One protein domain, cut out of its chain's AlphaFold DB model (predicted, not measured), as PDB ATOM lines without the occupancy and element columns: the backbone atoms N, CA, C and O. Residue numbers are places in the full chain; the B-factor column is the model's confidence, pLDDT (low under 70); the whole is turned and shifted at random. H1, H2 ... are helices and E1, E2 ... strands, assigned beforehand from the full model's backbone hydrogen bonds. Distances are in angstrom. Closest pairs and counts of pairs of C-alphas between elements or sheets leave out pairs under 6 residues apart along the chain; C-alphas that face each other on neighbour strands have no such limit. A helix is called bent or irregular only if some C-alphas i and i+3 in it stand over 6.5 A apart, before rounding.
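Overview. This is residues 16 to 109, 121 to 144 and 165 to 174 of the 174 residues of an uncharacterized protein of Cobetia marina (UniProt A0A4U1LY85). Two separate antiparallel sheets of four strands each make this domain, one beyond the other and not stacked face to face: a slab of long hairpins, E2 to E5, and a smaller slab of E1, E6, E9 and E8. The chain passes between them at one end, through residues 33 to 46 and residues 95 to 99, while the small helix H1 and the lone strand E7 lie farthest from the middle. The printed part has 128 residues, with one named helix followed by nine named strands, H1 and then E1 to E9; the sheet orders are E2 - E3 - E4 - E5 and E1 - E6 - E9 - E8, and the class is mostly strand. The whole is compact, with a radius of gyration of the C-alphas of 15.7 A and spans of 42 by 39 by 30 A.

Along the chain. H1 is residues 16 to 21, with C-alpha 16 at (-43.673, -44.408, 35.771); it is irregular, but only just, with C-alphas 18 and 21 6.7 A apart. E1 is residues 30 to 32. E2, residues 47 to 53, is 18.1 A long and E3, residues 57 to 63, 20.0 A. E4, residues 72 to 81, is 28.4 A long, and E5, residues 85 to 94, is 29.8 A, beginning at C-alpha 85 (-30.455, -30.173, 10.419). E6 is residues 100 to 106, 20.0 A; E7 is residues 124 to 128, 13.2 A; E8 is residues 139 to 142, 10.3 A. E9, residues 168 to 173, is 16.3 A long and ends at C-alpha 173 (-21.433, -43.197, 27.633).

Arrangement. E2, E3, E4 and E5 form a meander, each strand the antiparallel neighbour of the one before, with three hairpins. N 49 and O 61 of E2 and E3 are 2.8 A apart, N 60 and O 78 of E3 and E4 2.9 A, and N 77 and O 89 of E4 and E5 2.8 A, each within hydrogen-bond range. E5 and E6 are apart. In the other sheet E1 and E8 are edge strands: N 31 and O 101 of E1 and E6 are 2.8 A apart, N 104 and O 170 of E6 and E9 2.9 A, and N 141 and O 169 of E9 and E8 2.9 A, also within range. Both sheets are twisted, with C-alphas up to 4.5 A and 4.0 A off their planes. E7 pairs with no named strand and is apart from E6 and E9. H1 is not on either sheet; 1 of its 2 O i to N i+4 pairs is within range.

Size, cuts and confidence. The C-alphas of Glu 95 and Gln 123, the two farthest apart, are 46.1 A apart. Residues 110 to 120 and 145 to 164 are not printed; the C-alpha gaps are 7.1 A and 6.8 A. The link from E1 to E2 is long. The mean pLDDT of the printed part is 95.3, and no printed residue is under 70.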
ATOM      1  N   HIS A  16     -44.191 -44.869  37.056       83.50
ATOM      2  CA  HIS A  16     -43.673 -44.408  35.771       83.50
ATOM      3  C   HIS A  16     -43.553 -42.878  35.697       83.50
ATOM      4  O   HIS A  16     -42.563 -42.347  35.195       83.50
ATOM      5  N   HIS A  17     -44.520 -42.141  36.250       84.00
ATOM      6  CA  HIS A  17     -44.433 -40.688  36.299       84.00
ATOM      7  C   HIS A  17     -43.279 -40.198  37.182       84.00
ATOM      8  O   HIS A  17     -42.586 -39.261  36.785       84.00
ATOM      9  N   ARG A  18     -43.078 -40.808  38.360       83.88
ATOM     10  CA  ARG A  18     -42.045 -40.419  39.335       83.88
ATOM     11  C   ARG A  18     -40.636 -40.790  38.879       83.88
ATOM     12  O   ARG A  18     -39.735 -39.970  38.999       83.88
ATOM     13  N   GLU A  19     -40.467 -41.997  38.357       86.88
ATOM     14  CA  GLU A  19     -39.156 -42.606  38.098       86.88
ATOM     15  C   GLU A  19     -38.705 -42.450  36.644       86.88
ATOM     16  O   GLU A  19     -37.511 -42.509  36.353       86.88
ATOM     17  N   TRP A  20     -39.639 -42.188  35.723       89.94
ATOM     18  CA  TRP A  20     -39.335 -42.009  34.308       89.94
ATOM     19  C   TRP A  20     -39.718 -40.619  33.800       89.94
ATOM     20  O   TRP A  20     -38.847 -39.774  33.621       89.94
ATOM     21  N   THR A  21     -41.009 -40.348  33.591       89.50
ATOM     22  CA  THR A  21     -41.490 -39.226  32.760       89.50
ATOM     23  C   THR A  21     -41.007 -37.851  33.225       89.50
ATOM     24  O   THR A  21     -40.717 -36.980  32.398       89.50
ATOM     25  N   ARG A  22     -40.914 -37.614  34.538       90.25
ATOM     26  CA  ARG A  22     -40.419 -36.333  35.068       90.25
ATOM     27  C   ARG A  22     -38.894 -36.217  35.081       90.25
ATOM     28  O   ARG A  22     -38.391 -35.110  35.206       90.25
ATOM     29  N   THR A  23     -38.165 -37.325  34.959       93.81
ATOM     30  CA  THR A  23     -36.707 -37.356  35.125       93.81
ATOM     31  C   THR A  23     -35.986 -37.020  33.822       93.81
ATOM     32  O   THR A  23     -36.537 -37.138  32.724       93.81
ATOM     33  N   SER A  24     -34.709 -36.637  33.919       95.81
ATOM     34  CA  SER A  24     -33.863 -36.414  32.737       95.81
ATOM     35  C   SER A  24     -33.626 -37.677  31.903       95.81
ATOM     36  O   SER A  24     -33.321 -37.554  30.722       95.81
ATOM     37  N   ARG A  25     -33.838 -38.884  32.455       94.75
ATOM     38  CA  ARG A  25     -33.722 -40.157  31.714       94.75
ATOM     39  C   ARG A  25     -34.740 -40.281  30.580       94.75
ATOM     40  O   ARG A  25     -34.497 -41.002  29.620       94.75
ATOM     41  N   ALA A  26     -35.862 -39.572  30.694       94.00
ATOM     42  CA  ALA A  26     -36.913 -39.522  29.686       94.00
ATOM     43  C   ALA A  26     -36.733 -38.374  28.672       94.00
ATOM     44  O   ALA A  26     -37.598 -38.169  27.809       94.00
ATOM     45  N   ARG A  27     -35.669 -37.570  28.799       95.25
ATOM     46  CA  ARG A  27     -35.448 -36.328  28.049       95.25
ATOM     47  C   ARG A  27     -34.171 -36.415  27.217       95.25
ATOM     48  O   ARG A  27     -33.237 -37.132  27.537       95.25
ATOM     49  N   ASN A  28     -34.119 -35.600  26.166       96.19
ATOM     50  CA  ASN A  28     -32.971 -35.493  25.262       96.19
ATOM     51  C   ASN A  28     -31.878 -34.568  25.846       96.19
ATOM     52  O   ASN A  28     -31.510 -33.547  25.253       96.19
ATOM     53  N   VAL A  29     -31.434 -34.869  27.065       95.94
ATOM     54  CA  VAL A  29     -30.449 -34.108  27.854       95.94
ATOM     55  C   VAL A  29     -29.460 -35.084  28.509       95.94
ATOM     56  O   VAL A  29     -29.806 -36.254  28.691       95.94
ATOM     57  N   PRO A  30     -28.232 -34.652  28.846       95.69
ATOM     58  CA  PRO A  30     -27.274 -35.524  29.506       95.69
ATOM     59  C   PRO A  30     -27.681 -35.864  30.942       95.69
ATOM     60  O   PRO A  30     -28.325 -35.057  31.619       95.69
ATOM     61  N   LEU A  31     -27.225 -37.026  31.406       97.44
ATOM     62  CA  LEU A  31     -27.012 -37.315  32.823       97.44
ATOM     63  C   LEU A  31     -25.533 -37.096  33.141       97.44
ATOM     64  O   LEU A  31     -24.668 -37.579  32.407       97.44
ATOM     65  N   ILE A  32     -25.251 -36.385  34.225       97.44
ATOM     66  CA  ILE A  32     -23.899 -36.018  34.651       97.44
ATOM     67  C   ILE A  32     -23.627 -36.738  35.966       97.44
ATOM     68  O   ILE A  32     -24.424 -36.643  36.893       97.44
ATOM     69  N   ALA A  33     -22.532 -37.499  36.035       96.06
ATOM     70  CA  ALA A  33     -22.210 -38.353  37.179       96.06
ATOM     71  C   ALA A  33     -23.353 -39.324  37.563       96.06
ATOM     72  O   ALA A  33     -23.555 -39.629  38.735       96.06
ATOM     73  N   GLY A  34     -24.110 -39.804  36.568       94.94
ATOM     74  CA  GLY A  34     -25.270 -40.688  36.758       94.94
ATOM     75  C   GLY A  34     -26.572 -39.975  37.144       94.94
ATOM     76  O   GLY A  34     -27.632 -40.607  37.143       94.94
ATOM     77  N   GLU A  35     -26.519 -38.665  37.397       95.88
ATOM     78  CA  GLU A  35     -27.642 -37.870  37.885       95.88
ATOM     79  C   GLU A  35     -28.255 -36.982  36.799       95.88
ATOM     80  O   GLU A  35     -27.593 -36.498  35.876       95.88
ATOM     81  N   GLY A  36     -29.568 -36.785  36.904       95.88
ATOM     82  CA  GLY A  36     -30.315 -35.865  36.055       95.88
ATOM     83  C   GLY A  36     -30.361 -34.444  36.611       95.88
ATOM     84  O   GLY A  36     -29.718 -34.098  37.599       95.88
ATOM     85  N   GLN A  37     -31.187 -33.621  35.979       97.31
ATOM     86  CA  GLN A  37     -31.586 -32.324  36.514       97.31
ATOM     87  C   GLN A  37     -32.384 -32.497  37.812       97.31
ATOM     88  O   GLN A  37     -33.128 -33.472  37.970       97.31
ATOM     89  N   ARG A  38     -32.244 -31.530  38.722       97.06
ATOM     90  CA  ARG A  38     -32.954 -31.495  40.002       97.06
ATOM     91  C   ARG A  38     -34.462 -31.441  39.758       97.06
ATOM     92  O   ARG A  38     -34.956 -30.646  38.962       97.06
ATOM     93  N   LEU A  39     -35.187 -32.318  40.444       94.81
ATOM     94  CA  LEU A  39     -36.646 -32.378  40.405       94.81
ATOM     95  C   LEU A  39     -37.238 -31.574  41.554       94.81
ATOM     96  O   LEU A  39     -36.629 -31.478  42.616       94.81
ATOM     97  N   ASP A  40     -38.443 -31.048  41.330       92.38
ATOM     98  CA  ASP A  40     -39.232 -30.332  42.339       92.38
ATOM     99  C   ASP A  40     -38.470 -29.166  43.001       92.38
ATOM    100  O   ASP A  40     -38.703 -28.820  44.158       92.38
ATOM    101  N   ASP A  41     -37.572 -28.542  42.238       96.06
ATOM    102  CA  ASP A  41     -36.742 -27.430  42.674       96.06
ATOM    103  C   ASP A  41     -36.936 -26.210  41.755       96.06
ATOM    104  O   ASP A  41     -36.632 -26.293  40.563       96.06
ATOM    105  N   PRO A  42     -37.435 -25.073  42.271       95.25
ATOM    106  CA  PRO A  42     -37.662 -23.877  41.462       95.25
ATOM    107  C   PRO A  42     -36.368 -23.202  40.994       95.25
ATOM    108  O   PRO A  42     -36.422 -22.433  40.035       95.25
ATOM    109  N   ASP A  43     -35.231 -23.482  41.637       96.75
ATOM    110  CA  ASP A  43     -33.935 -22.920  41.251       96.75
ATOM    111  C   ASP A  43     -33.279 -23.709  40.103       96.75
ATOM    112  O   ASP A  43     -32.393 -23.184  39.418       96.75
ATOM    113  N   ALA A  44     -33.765 -24.928  39.829       97.19
ATOM    114  CA  ALA A  44     -33.343 -25.788  38.729       97.19
ATOM    115  C   ALA A  44     -33.793 -25.225  37.373       97.19
ATOM    116  O   ALA A  44     -34.750 -25.677  36.741       97.19
ATOM    117  N   THR A  45     -33.095 -24.189  36.926       96.69
ATOM    118  CA  THR A  45     -33.479 -23.362  35.785       96.69
ATOM    119  C   THR A  45     -32.429 -23.381  34.683       96.69
ATOM    120  O   THR A  45     -31.327 -23.911  34.816       96.69
ATOM    121  N   THR A  46     -32.800 -22.824  33.534       97.44
ATOM    122  CA  THR A  46     -31.904 -22.602  32.399       97.44
ATOM    123  C   THR A  46     -31.943 -21.129  32.029       97.44
ATOM    124  O   THR A  46     -33.018 -20.534  31.960       97.44
ATOM    125  N   GLN A  47     -30.781 -20.553  31.743       98.38
ATOM    126  CA  GLN A  47     -30.646 -19.180  31.278       98.38
ATOM    127  C   GLN A  47     -30.306 -19.151  29.784       98.38
ATOM    128  O   GLN A  47     -29.400 -19.841  29.325       98.38
ATOM    129  N   LEU A  48     -30.998 -18.311  29.013       98.50
ATOM    130  CA  LEU A  48     -30.590 -17.992  27.644       98.50
ATOM    131  C   LEU A  48     -29.399 -17.025  27.691       98.50
ATOM    132  O   LEU A  48     -29.544 -15.896  28.155       98.50
ATOM    133  N   LEU A  49     -28.237 -17.467  27.215       98.62
ATOM    134  CA  LEU A  49     -27.024 -16.649  27.143       98.62
ATOM    135  C   LEU A  49     -26.983 -15.802  25.871       98.62
ATOM    136  O   LEU A  49     -26.642 -14.623  25.928       98.62
ATOM    137  N   SER A  50     -27.313 -16.399  24.724       98.56
ATOM    138  CA  SER A  50     -27.385 -15.693  23.444       98.56
ATOM    139  C   SER A  50     -28.368 -16.354  22.484       98.56
ATOM    140  O   SER A  50     -28.674 -17.547  22.585       98.56
ATOM    141  N   HIS A  51     -28.864 -15.549  21.549       98.31
ATOM    142  CA  HIS A  51     -29.711 -15.968  20.446       98.31
ATOM    143  C   HIS A  51     -29.323 -15.160  19.213       98.31
ATOM    144  O   HIS A  51     -29.523 -13.948  19.183       98.31
ATOM    145  N   ASP A  52     -28.815 -15.858  18.205       98.00
ATOM    146  CA  ASP A  52     -28.391 -15.284  16.935       98.00
ATOM    147  C   ASP A  52     -29.105 -16.014  15.796       98.00
ATOM    148  O   ASP A  52     -29.351 -17.221  15.870       98.00
ATOM    149  N   HIS A  53     -29.459 -15.297  14.735       97.81
ATOM    150  CA  HIS A  53     -30.024 -15.907  13.537       97.81
ATOM    151  C   HIS A  53     -29.677 -15.106  12.289       97.81
ATOM    152  O   HIS A  53     -29.520 -13.885  12.335       97.81
ATOM    153  N   ASP A  54     -29.607 -15.811  11.169       97.25
ATOM    154  CA  ASP A  54     -29.566 -15.244   9.830       97.25
ATOM    155  C   ASP A  54     -30.385 -16.121   8.867       97.25
ATOM    156  O   ASP A  54     -31.149 -17.001   9.280       97.25
ATOM    157  N   ASP A  55     -30.244 -15.883   7.566       96.81
ATOM    158  CA  ASP A  55     -30.961 -16.655   6.555       96.81
ATOM    159  C   ASP A  55     -30.560 -18.136   6.525       96.81
ATOM    160  O   ASP A  55     -31.329 -18.951   6.021       96.81
ATOM    161  N   ASN A  56     -29.401 -18.523   7.053       96.69
ATOM    162  CA  ASN A  56     -28.844 -19.870   6.959       96.69
ATOM    163  C   ASN A  56     -28.898 -20.646   8.278       96.69
ATOM    164  O   ASN A  56     -28.940 -21.880   8.243       96.69
ATOM    165  N   ALA A  57     -28.888 -19.961   9.420       97.81
ATOM    166  CA  ALA A  57     -28.774 -20.596  10.722       97.81
ATOM    167  C   ALA A  57     -29.571 -19.896  11.828       97.81
ATOM    168  O   ALA A  57     -29.737 -18.680  11.838       97.81
ATOM    169  N   VAL A  58     -29.990 -20.687  12.816       98.44
ATOM    170  CA  VAL A  58     -30.421 -20.206  14.135       98.44
ATOM    171  C   VAL A  58     -29.502 -20.817  15.182       98.44
ATOM    172  O   VAL A  58     -29.324 -22.036  15.212       98.44
ATOM    173  N   VAL A  59     -28.935 -19.978  16.044       98.56
ATOM    174  CA  VAL A  59     -28.027 -20.365  17.123       98.56
ATOM    175  C   VAL A  59     -28.618 -19.928  18.456       98.56
ATOM    176  O   VAL A  59     -28.896 -18.752  18.672       98.56
ATOM    177  N   LEU A  60     -28.795 -20.881  19.367       98.62
ATOM    178  CA  LEU A  60     -29.213 -20.629  20.745       98.62
ATOM    179  C   LEU A  60     -28.148 -21.158  21.689       98.62
ATOM    180  O   LEU A  60     -27.762 -22.319  21.569       98.62
ATOM    181  N   ARG A  61     -27.719 -20.341  22.649       98.75
ATOM    182  CA  ARG A  61     -26.778 -20.755  23.691       98.75
ATOM    183  C   ARG A  61     -27.435 -20.656  25.056       98.75
ATOM    184  O   ARG A  61     -27.942 -19.601  25.430       98.75
ATOM    185  N   LEU A  62     -27.431 -21.760  25.787       98.75
ATOM    186  CA  LEU A  62     -28.149 -21.950  27.040       98.75
ATOM    187  C   LEU A  62     -27.164 -22.319  28.145       98.75
ATOM    188  O   LEU A  62     -26.353 -23.223  27.957       98.75
ATOM    189  N   ASP A  63     -27.268 -21.659  29.292       98.69
ATOM    190  CA  ASP A  63     -26.645 -22.104  30.533       98.69
ATOM    191  C   ASP A  63     -27.642 -22.953  31.313       98.69
ATOM    192  O   ASP A  63     -28.681 -22.468  31.758       98.69
ATOM    193  N   MET A  64     -27.333 -24.238  31.432       98.31
ATOM    194  CA  MET A  64     -28.140 -25.230  32.130       98.31
ATOM    195  C   MET A  64     -27.518 -25.618  33.476       98.31
ATOM    196  O   MET A  64     -28.001 -26.553  34.105       98.31
ATOM    197  N   SER A  65     -26.455 -24.938  33.920       98.38
ATOM    198  CA  SER A  65     -25.674 -25.325  35.103       98.38
ATOM    199  C   SER A  65     -26.543 -25.407  36.360       98.38
ATOM    200  O   SER A  65     -26.501 -26.406  37.066       98.38
ATOM    201  N   ALA A  66     -27.419 -24.418  36.577       98.06
ATOM    202  CA  ALA A  66     -28.321 -24.379  37.733       98.06
ATOM    203  C   ALA A  66     -29.335 -25.539  37.772       98.06
ATOM    204  O   ALA A  66     -29.839 -25.876  38.842       98.06
ATOM    205  N   ALA A  67     -29.633 -26.167  36.628       98.00
ATOM    206  CA  ALA A  67     -30.558 -27.293  36.563       98.00
ATOM    207  C   ALA A  67     -29.956 -28.596  37.109       98.00
ATOM    208  O   ALA A  67     -30.707 -29.487  37.501       98.00
ATOM    209  N   TYR A  68     -28.630 -28.734  37.128       97.38
ATOM    210  CA  TYR A  68     -27.949 -29.942  37.586       97.38
ATOM    211  C   TYR A  68     -27.466 -29.790  39.029       97.38
ATOM    212  O   TYR A  68     -27.169 -28.695  39.498       97.38
ATOM    213  N   ALA A  69     -27.414 -30.905  39.756       92.56
ATOM    214  CA  ALA A  69     -26.806 -30.928  41.079       92.56
ATOM    215  C   ALA A  69     -25.272 -30.968  40.971       92.56
ATOM    216  O   ALA A  69     -24.730 -31.632  40.088       92.56
ATOM    217  N   GLY A  70     -24.588 -30.315  41.911       90.69
ATOM    218  CA  GLY A  70     -23.126 -30.227  41.952       90.69
ATOM    219  C   GLY A  70     -22.559 -29.033  41.182       90.69
ATOM    220  O   GLY A  70     -23.276 -28.318  40.486       90.69
ATOM    221  N   ASP A  71     -21.250 -28.827  41.312       93.06
ATOM    222  CA  ASP A  71     -20.540 -27.688  40.722       93.06
ATOM    223  C   ASP A  71     -20.096 -27.996  39.284       93.06
ATOM    224  O   ASP A  71     -18.907 -28.084  38.960       93.06
ATOM    225  N   PHE A  72     -21.082 -28.195  38.406       97.50
ATOM    226  CA  PHE A  72     -20.862 -28.386  36.975       97.50
ATOM    227  C   PHE A  72     -21.227 -27.131  36.197       97.50
ATOM    228  O   PHE A  72     -22.298 -26.557  36.369       97.50
ATOM    229  N   ARG A  73     -20.371 -26.760  35.247       98.06
ATOM    230  CA  ARG A  73     -20.748 -25.844  34.173       98.06
ATOM    231  C   ARG A  73     -21.317 -26.661  33.024       98.06
ATOM    232  O   ARG A  73     -20.618 -27.525  32.496       98.06
ATOM    233  N   VAL A  74     -22.545 -26.357  32.616       98.38
ATOM    234  CA  VAL A  74     -23.272 -27.081  31.565       98.38
ATOM    235  C   VAL A  74     -23.833 -26.081  30.563       98.38
ATOM    236  O   VAL A  74     -24.899 -25.506  30.777       98.38
ATOM    237  N   ILE A  75     -23.121 -25.866  29.457       98.69
ATOM    238  CA  ILE A  75     -23.582 -24.979  28.386       98.69
ATOM    239  C   ILE A  75     -24.011 -25.796  27.181       98.69
ATOM    240  O   ILE A  75     -23.218 -26.557  26.635       98.69
ATOM    241  N   ARG A  76     -25.238 -25.575  26.714       98.56
ATOM    242  CA  ARG A  76     -25.767 -26.181  25.493       98.56
ATOM    243  C   ARG A  76     -25.900 -25.138  24.400       98.56
ATOM    244  O   ARG A  76     -26.592 -24.138  24.571       98.56
ATOM    245  N   THR A  77     -25.302 -25.409  23.250       98.69
ATOM    246  CA  THR A  77     -25.510 -24.639  22.024       98.69
ATOM    247  C   THR A  77     -26.307 -25.470  21.028       98.69
ATOM    248  O   THR A  77     -25.911 -26.579  20.665       98.69
ATOM    249  N   LEU A  78     -27.438 -24.934  20.584       98.25
ATOM    250  CA  LEU A  78     -28.271 -25.500  19.530       98.25
ATOM    251  C   LEU A  78     -28.032 -24.702  18.253       98.25
ATOM    252  O   LEU A  78     -28.281 -23.499  18.235       98.25
ATOM    253  N   VAL A  79     -27.575 -25.369  17.198       98.25
ATOM    254  CA  VAL A  79     -27.362 -24.763  15.880       98.25
ATOM    255  C   VAL A  79     -28.276 -25.458  14.880       98.25
ATOM    256  O   VAL A  79     -28.031 -26.599  14.489       98.25
ATOM    257  N   LEU A  80     -29.348 -24.785  14.476       98.00
ATOM    258  CA  LEU A  80     -30.221 -25.243  13.402       98.00
ATOM    259  C   LEU A  80     -29.720 -24.665  12.080       98.00
ATOM    260  O   LEU A  80     -29.817 -23.463  11.860       98.00
ATOM    261  N   LEU A  81     -29.208 -25.526  11.205       96.88
ATOM    262  CA  LEU A  81     -28.712 -25.178   9.878       96.88
ATOM    263  C   LEU A  81     -29.774 -25.494   8.821       96.88
ATOM    264  O   LEU A  81     -30.269 -26.627   8.745       96.88
ATOM    265  N   ARG A  82     -30.100 -24.508   7.980       95.06
ATOM    266  CA  ARG A  82     -31.048 -24.662   6.868       95.06
ATOM    267  C   ARG A  82     -30.613 -25.803   5.941       95.06
ATOM    268  O   ARG A  82     -29.439 -25.922   5.613       95.06
ATOM    269  N   GLU A  83     -31.567 -26.643   5.536       91.44
ATOM    270  CA  GLU A  83     -31.373 -27.836   4.688       91.44
ATOM    271  C   GLU A  83     -30.391 -28.908   5.213       91.44
ATOM    272  O   GLU A  83     -30.192 -29.925   4.550       91.44
ATOM    273  N   VAL A  84     -29.796 -28.736   6.399       92.88
ATOM    274  CA  VAL A  84     -28.831 -29.694   6.969       92.88
ATOM    275  C   VAL A  84     -29.407 -30.389   8.199       92.88
ATOM    276  O   VAL A  84     -29.426 -31.619   8.253       92.88
ATOM    277  N   GLY A  85     -29.897 -29.628   9.181       94.06
ATOM    278  CA  GLY A  85     -30.455 -30.173  10.419       94.06
ATOM    279  C   GLY A  85     -29.955 -29.472  11.678       94.06
ATOM    280  O   GLY A  85     -29.555 -28.313  11.645       94.06
ATOM    281  N   LEU A  86     -30.017 -30.181  12.806       96.00
ATOM    282  CA  LEU A  86     -29.669 -29.668  14.129       96.00
ATOM    283  C   LEU A  86     -28.316 -30.223  14.582       96.00
ATOM    284  O   LEU A  86     -28.132 -31.438  14.630       96.00
ATOM    285  N   VAL A  87     -27.413 -29.333  14.982       96.94
ATOM    286  CA  VAL A  87     -26.203 -29.667  15.735       96.94
ATOM    287  C   VAL A  87     -26.422 -29.270  17.190       96.94
ATOM    288  O   VAL A  87     -26.868 -28.158  17.477       96.94
ATOM    289  N   ILE A  88     -26.118 -30.189  18.106       97.31
ATOM    290  CA  ILE A  88     -26.142 -29.948  19.549       97.31
ATOM    291  C   ILE A  88     -24.701 -30.030  20.036       97.31
ATOM    292  O   ILE A  88     -24.048 -31.060  19.864       97.31
ATOM    293  N   LEU A  89     -24.209 -28.939  20.611       97.69
ATOM    294  CA  LEU A  89     -22.892 -28.857  21.224       97.69
ATOM    295  C   LEU A  89     -23.075 -28.621  22.719       97.69
ATOM    296  O   LEU A  89     -23.547 -27.556  23.110       97.69
ATOM    297  N   ASP A  90     -22.671 -29.589  23.534       97.75
ATOM    298  CA  ASP A  90     -22.632 -29.425  24.983       97.75
ATOM    299  C   ASP A  90     -21.178 -29.205  25.438       97.75
ATOM    300  O   ASP A  90     -20.302 -30.033  25.184       97.75
ATOM    301  N   GLU A  91     -20.920 -28.081  26.107       97.69
ATOM    302  CA  GLU A  91     -19.684 -27.808  26.844       97.69
ATOM    303  C   GLU A  91     -19.925 -28.155  28.322       97.69
ATOM    304  O   GLU A  91     -20.685 -27.456  29.001       97.69
ATOM    305  N   LEU A  92     -19.278 -29.209  28.827       97.06
ATOM    306  CA  LEU A  92     -19.390 -29.627  30.225       97.06
ATOM    307  C   LEU A  92     -18.036 -29.575  30.931       97.06
ATOM    308  O   LEU A  92     -17.033 -30.037  30.387       97.06
ATOM    309  N   SER A  93     -18.011 -29.060  32.157       97.44
ATOM    310  CA  SER A  93     -16.831 -29.108  33.025       97.44
ATOM    311  C   SER A  93     -17.224 -29.186  34.496       97.44
ATOM    312  O   SER A  93     -18.237 -28.616  34.888       97.44
ATOM    313  N   GLY A  94     -16.386 -29.822  35.308       96.25
ATOM    314  CA  GLY A  94     -16.507 -29.894  36.763       96.25
ATOM    315  C   GLY A  94     -15.121 -30.020  37.396       96.25
ATOM    316  O   GLY A  94     -14.135 -30.233  36.687       96.25
ATOM    317  N   GLU A  95     -15.036 -29.876  38.716       94.81
ATOM    318  CA  GLU A  95     -13.752 -29.897  39.439       94.81
ATOM    319  C   GLU A  95     -13.067 -31.273  39.442       94.81
ATOM    320  O   GLU A  95     -11.843 -31.379  39.561       94.81
ATOM    321  N   HIS A  96     -13.849 -32.341  39.302       94.06
ATOM    322  CA  HIS A  96     -13.379 -33.723  39.320       94.06
ATOM    323  C   HIS A  96     -13.808 -34.461  38.051       94.06
ATOM    324  O   HIS A  96     -14.817 -34.088  37.454       94.06
ATOM    325  N   PRO A  97     -13.088 -35.518  37.631       95.50
ATOM    326  CA  PRO A  97     -13.558 -36.394  36.564       95.50
ATOM    327  C   PRO A  97     -14.957 -36.944  36.873       95.50
ATOM    328  O   PRO A  97     -15.219 -37.387  37.991       95.50
ATOM    329  N   PHE A  98     -15.839 -36.939  35.877       96.19
ATOM    330  CA  PHE A  98     -17.215 -37.419  35.983       96.19
ATOM    331  C   PHE A  98     -17.586 -38.237  34.746       96.19
ATOM    332  O   PHE A  98     -16.961 -38.104  33.695       96.19
ATOM    333  N   THR A  99     -18.610 -39.076  34.878       96.19
ATOM    334  CA  THR A  99     -19.197 -39.816  33.757       96.19
ATOM    335  C   THR A  99     -20.294 -39.000  33.089       96.19
ATOM    336  O   THR A  99     -20.987 -38.213  33.742       96.19
ATOM    337  N   LEU A 100     -20.484 -39.213  31.790       96.56
ATOM    338  CA  LEU A 100     -21.543 -38.565  31.025       96.56
ATOM    339  C   LEU A 100     -22.365 -39.613  30.277       96.56
ATOM    340  O   LEU A 100     -21.834 -40.377  29.474       96.56
ATOM    341  N   GLU A 101     -23.681 -39.611  30.489       97.12
ATOM    342  CA  GLU A 101     -24.611 -40.393  29.672       97.12
ATOM    343  C   GLU A 101     -25.446 -39.455  28.815       97.12
ATOM    344  O   GLU A 101     -26.278 -38.697  29.312       97.12
ATOM    345  N   TRP A 102     -25.232 -39.508  27.505       95.44
ATOM    346  CA  TRP A 102     -25.998 -38.722  26.555       95.44
ATOM    347  C   TRP A 102     -27.147 -39.558  26.007       95.44
ATOM    348  O   TRP A 102     -26.928 -40.488  25.227       95.44
ATOM    349  N   ASN A 103     -28.364 -39.235  26.444       94.38
ATOM    350  CA  ASN A 103     -29.570 -39.972  26.100       94.38
ATOM    351  C   ASN A 103     -30.375 -39.218  25.048       94.38
ATOM    352  O   ASN A 103     -30.686 -38.037  25.207       94.38
ATOM    353  N   LEU A 104     -30.735 -39.922  23.980       96.25
ATOM    354  CA  LEU A 104     -31.702 -39.466  22.998       96.25
ATOM    355  C   LEU A 104     -32.781 -40.506  22.782       96.25
ATOM    356  O   LEU A 104     -32.534 -41.710  22.846       96.25
ATOM    357  N   HIS A 105     -33.968 -40.032  22.423       96.69
ATOM    358  CA  HIS A 105     -35.088 -40.919  22.184       96.69
ATOM    359  C   HIS A 105     -35.887 -40.565  20.944       96.69
ATOM    360  O   HIS A 105     -35.949 -39.417  20.499       96.69
ATOM    361  N   THR A 106     -36.530 -41.585  20.395       96.12
ATOM    362  CA  THR A 106     -37.379 -41.487  19.215       96.12
ATOM    363  C   THR A 106     -38.502 -42.501  19.319       96.12
ATOM    364  O   THR A 106     -38.310 -43.601  19.825       96.12
ATOM    365  N   ALA A 107     -39.663 -42.147  18.789       94.19
ATOM    366  CA  ALA A 107     -40.793 -43.062  18.650       94.19
ATOM    367  C   ALA A 107     -41.159 -43.314  17.183       94.19
ATOM    368  O   ALA A 107     -42.309 -43.588  16.847       94.19
ATOM    369  N   VAL A 108     -40.185 -43.101  16.302       94.94
ATOM    370  CA  VAL A 108     -40.217 -43.566  14.917       94.94
ATOM    371  C   VAL A 108     -39.156 -44.644  14.745       94.94
ATOM    372  O   VAL A 108     -38.224 -44.708  15.552       94.94
ATOM    373  N   ALA A 109     -39.272 -45.428  13.673       94.81
ATOM    374  CA  ALA A 109     -38.343 -46.506  13.365       94.81
ATOM    375  C   ALA A 109     -36.885 -46.030  13.449       94.81
ATOM    376  O   ALA A 109     -36.513 -45.005  12.870       94.81
ATOM    377  N   ALA A 121     -39.004 -41.421   9.371       91.69
ATOM    378  CA  ALA A 121     -40.307 -40.811   9.630       91.69
ATOM    379  C   ALA A 121     -41.030 -40.507   8.307       91.69
ATOM    380  O   ALA A 121     -40.785 -39.485   7.661       91.69
ATOM    381  N   GLY A 122     -41.938 -41.398   7.902       90.81
ATOM    382  CA  GLY A 122     -42.629 -41.298   6.617       90.81
ATOM    383  C   GLY A 122     -41.654 -41.465   5.449       90.81
ATOM    384  O   GLY A 122     -41.030 -42.508   5.319       90.81
ATOM    385  N   GLN A 123     -41.524 -40.433   4.611       91.50
ATOM    386  CA  GLN A 123     -40.630 -40.414   3.439       91.50
ATOM    387  C   GLN A 123     -39.270 -39.741   3.723       91.50
ATOM    388  O   GLN A 123     -38.562 -39.365   2.793       91.50
ATOM    389  N   ARG A 124     -38.932 -39.494   4.997       91.50
ATOM    390  CA  ARG A 124     -37.698 -38.800   5.392       91.50
ATOM    391  C   ARG A 124     -36.877 -39.641   6.356       91.50
ATOM    392  O   ARG A 124     -37.413 -40.125   7.354       91.50
ATOM    393  N   ASP A 125     -35.576 -39.675   6.106       94.75
ATOM    394  CA  ASP A 125     -34.584 -40.271   6.992       94.75
ATOM    395  C   ASP A 125     -33.706 -39.191   7.624       94.75
ATOM    396  O   ASP A 125     -33.258 -38.254   6.963       94.75
ATOM    397  N   TYR A 126     -33.433 -39.352   8.915       95.06
ATOM    398  CA  TYR A 126     -32.547 -38.485   9.684       95.06
ATOM    399  C   TYR A 126     -31.387 -39.312  10.217       95.06
ATOM    400  O   TYR A 126     -31.606 -40.348  10.842       95.06
ATOM    401  N   ARG A 127     -30.155 -38.845  10.000       95.88
ATOM    402  CA  ARG A 127     -28.956 -39.491  10.540       95.88
ATOM    403  C   ARG A 127     -28.498 -38.782  11.802       95.88
ATOM    404  O   ARG A 127     -28.369 -37.562  11.814       95.88
ATOM    405  N   LEU A 128     -28.225 -39.563  12.833       95.81
ATOM    406  CA  LEU A 128     -27.778 -39.103  14.137       95.81
ATOM    407  C   LEU A 128     -26.442 -39.767  14.471       95.81
ATOM    408  O   LEU A 128     -26.306 -40.985  14.352       95.81
ATOM    409  N   ARG A 129     -25.463 -38.966  14.894       95.56
ATOM    410  CA  ARG A 129     -24.123 -39.418  15.284       95.56
ATOM    411  C   ARG A 129     -23.519 -38.473  16.317       95.56
ATOM    412  O   ARG A 129     -23.861 -37.292  16.332       95.56
ATOM    413  N   LEU A 130     -22.610 -38.990  17.140       95.94
ATOM    414  CA  LEU A 130     -21.802 -38.189  18.058       95.94
ATOM    415  C   LEU A 130     -20.453 -37.873  17.405       95.94
ATOM    416  O   LEU A 130     -19.587 -38.739  17.304       95.94
ATOM    417  N   GLU A 131     -20.282 -36.631  16.962       95.31
ATOM    418  CA  GLU A 131     -19.110 -36.224  16.171       95.31
ATOM    419  C   GLU A 131     -17.822 -36.122  16.984       95.31
ATOM    420  O   GLU A 131     -16.745 -36.391  16.465       95.31
ATOM    421  N   SER A 132     -17.918 -35.746  18.260       94.75
ATOM    422  CA  SER A 132     -16.748 -35.600  19.133       94.75
ATOM    423  C   SER A 132     -16.063 -36.936  19.435       94.75
ATOM    424  O   SER A 132     -14.868 -36.960  19.709       94.75
ATOM    425  N   HIS A 133     -16.806 -38.046  19.357       94.81
ATOM    426  CA  HIS A 133     -16.332 -39.395  19.668       94.81
ATOM    427  C   HIS A 133     -16.830 -40.386  18.601       94.81
ATOM    428  O   HIS A 133     -17.657 -41.253  18.890       94.81
ATOM    429  N   PRO A 134     -16.335 -40.299  17.353       93.94
ATOM    430  CA  PRO A 134     -16.920 -41.009  16.209       93.94
ATOM    431  C   PRO A 134     -16.795 -42.539  16.298       93.94
ATOM    432  O   PRO A 134     -17.537 -43.271  15.635       93.94
ATOM    433  N   GLN A 135     -15.856 -43.023  17.115       93.25
ATOM    434  CA  GLN A 135     -15.610 -44.443  17.366       93.25
ATOM    435  C   GLN A 135     -16.446 -45.004  18.525       93.25
ATOM    436  O   GLN A 135     -16.507 -46.221  18.692       93.25
ATOM    437  N   LEU A 136     -17.093 -44.145  19.323       94.88
ATOM    438  CA  LEU A 136     -17.895 -44.586  20.456       94.88
ATOM    439  C   LEU A 136     -19.141 -45.322  19.952       94.88
ATOM    440  O   LEU A 136     -19.912 -44.794  19.147       94.88
ATOM    441  N   MET A 137     -19.335 -46.552  20.428       95.62
ATOM    442  CA  MET A 137     -20.502 -47.373  20.111       95.62
ATOM    443  C   MET A 137     -21.655 -47.034  21.065       95.62
ATOM    444  O   MET A 137     -21.576 -47.390  22.241       95.62
ATOM    445  N   PRO A 138     -22.742 -46.397  20.598       96.12
ATOM    446  CA  PRO A 138     -23.890 -46.126  21.450       96.12
ATOM    447  C   PRO A 138     -24.723 -47.380  21.692       96.12
ATOM    448  O   PRO A 138     -24.865 -48.226  20.804       96.12
ATOM    449  N   ALA A 139     -25.342 -47.472  22.864       95.56
ATOM    450  CA  ALA A 139     -26.364 -48.469  23.151       95.56
ATOM    451  C   ALA A 139     -27.692 -48.107  22.462       95.56
ATOM    452  O   ALA A 139     -28.001 -46.930  22.275       95.56
ATOM    453  N   LEU A 140     -28.466 -49.130  22.089       95.56
ATOM    454  CA  LEU A 140     -29.838 -49.010  21.595       95.56
ATOM    455  C   LEU A 140     -30.729 -49.924  22.431       95.56
ATOM    456  O   LEU A 140     -30.526 -51.137  22.420       95.56
ATOM    457  N   GLN A 141     -31.709 -49.352  23.118       94.88
ATOM    458  CA  GLN A 141     -32.705 -50.080  23.902       94.88
ATOM    459  C   GLN A 141     -34.106 -49.762  23.377       94.88
ATOM    460  O   GLN A 141     -34.366 -48.635  22.962       94.88
ATOM    461  N   GLN A 142     -34.996 -50.755  23.377       93.19
ATOM    462  CA  GLN A 142     -36.406 -50.583  23.017       93.19
ATOM    463  C   GLN A 142     -37.278 -50.629  24.272       93.19
ATOM    464  O   GLN A 142     -37.040 -51.457  25.153       93.19
ATOM    465  N   GLY A 143     -38.295 -49.770  24.321       89.94
ATOM    466  CA  GLY A 143     -39.243 -49.684  25.427       89.94
ATOM    467  C   GLY A 143     -38.611 -49.276  26.762       89.94
ATOM    468  O   GLY A 143     -37.425 -48.967  26.864       89.94
ATOM    469  N   TYR A 144     -39.416 -49.326  27.821       83.38
ATOM    470  CA  TYR A 144     -39.039 -48.853  29.161       83.38
ATOM    471  C   TYR A 144     -38.487 -49.954  30.078       83.38
ATOM    472  O   TYR A 144     -38.680 -49.850  31.284       83.38
ATOM    473  N   GLN A 165     -44.853 -48.219  24.109       83.75
ATOM    474  CA  GLN A 165     -43.712 -49.122  24.261       83.75
ATOM    475  C   GLN A 165     -42.803 -49.139  23.025       83.75
ATOM    476  O   GLN A 165     -41.633 -49.489  23.129       83.75
ATOM    477  N   ASP A 166     -43.331 -48.731  21.866       88.56
ATOM    478  CA  ASP A 166     -42.563 -48.585  20.627       88.56
ATOM    479  C   ASP A 166     -41.771 -47.271  20.645       88.56
ATOM    480  O   ASP A 166     -42.156 -46.239  20.081       88.56
ATOM    481  N   VAL A 167     -40.700 -47.296  21.429       93.56
ATOM    482  CA  VAL A 167     -39.782 -46.188  21.637       93.56
ATOM    483  C   VAL A 167     -38.362 -46.723  21.698       93.56
ATOM    484  O   VAL A 167     -38.086 -47.736  22.335       93.56
ATOM    485  N   SER A 168     -37.449 -46.031  21.030       96.00
ATOM    486  CA  SER A 168     -36.031 -46.358  21.028       96.00
ATOM    487  C   SER A 168     -35.251 -45.347  21.860       96.00
ATOM    488  O   SER A 168     -35.394 -44.136  21.671       96.00
ATOM    489  N   HIS A 169     -34.385 -45.854  22.732       96.31
ATOM    490  CA  HIS A 169     -33.455 -45.102  23.567       96.31
ATOM    491  C   HIS A 169     -32.035 -45.323  23.041       96.31
ATOM    492  O   HIS A 169     -31.585 -46.460  22.896       96.31
ATOM    493  N   MET A 170     -31.349 -44.232  22.723       96.88
ATOM    494  CA  MET A 170     -29.991 -44.199  22.194       96.88
ATOM    495  C   MET A 170     -29.095 -43.551  23.244       96.88
ATOM    496  O   MET A 170     -29.332 -42.399  23.608       96.88
ATOM    497  N   THR A 171     -28.084 -44.276  23.718       96.69
ATOM    498  CA  THR A 171     -27.233 -43.812  24.824       96.69
ATOM    499  C   THR A 171     -25.765 -43.861  24.438       96.69
ATOM    500  O   THR A 171     -25.239 -44.923  24.101       96.69
ATOM    501  N   TRP A 172     -25.085 -42.722  24.542       96.88
ATOM    502  CA  TRP A 172     -23.626 -42.636  24.515       96.88
ATOM    503  C   TRP A 172     -23.114 -42.505  25.949       96.88
ATOM    504  O   TRP A 172     -23.642 -41.692  26.699       96.88
ATOM    505  N   ARG A 173     -22.098 -43.289  26.324       96.75
ATOM    506  CA  ARG A 173     -21.433 -43.197  27.633       96.75
ATOM    507  C   ARG A 173     -19.999 -42.728  27.442       96.75
ATOM    508  O   ARG A 173     -19.275 -43.370  26.679       96.75
ATOM    509  N   LEU A 174     -19.637 -41.622  28.085       93.56
ATOM    510  CA  LEU A 174     -18.321 -40.987  28.019       93.56
ATOM    511  C   LEU A 174     -17.671 -40.941  29.403       93.56
ATOM    512  O   LEU A 174     -18.419 -40.792  30.403       93.56
TER     513      LEU A 174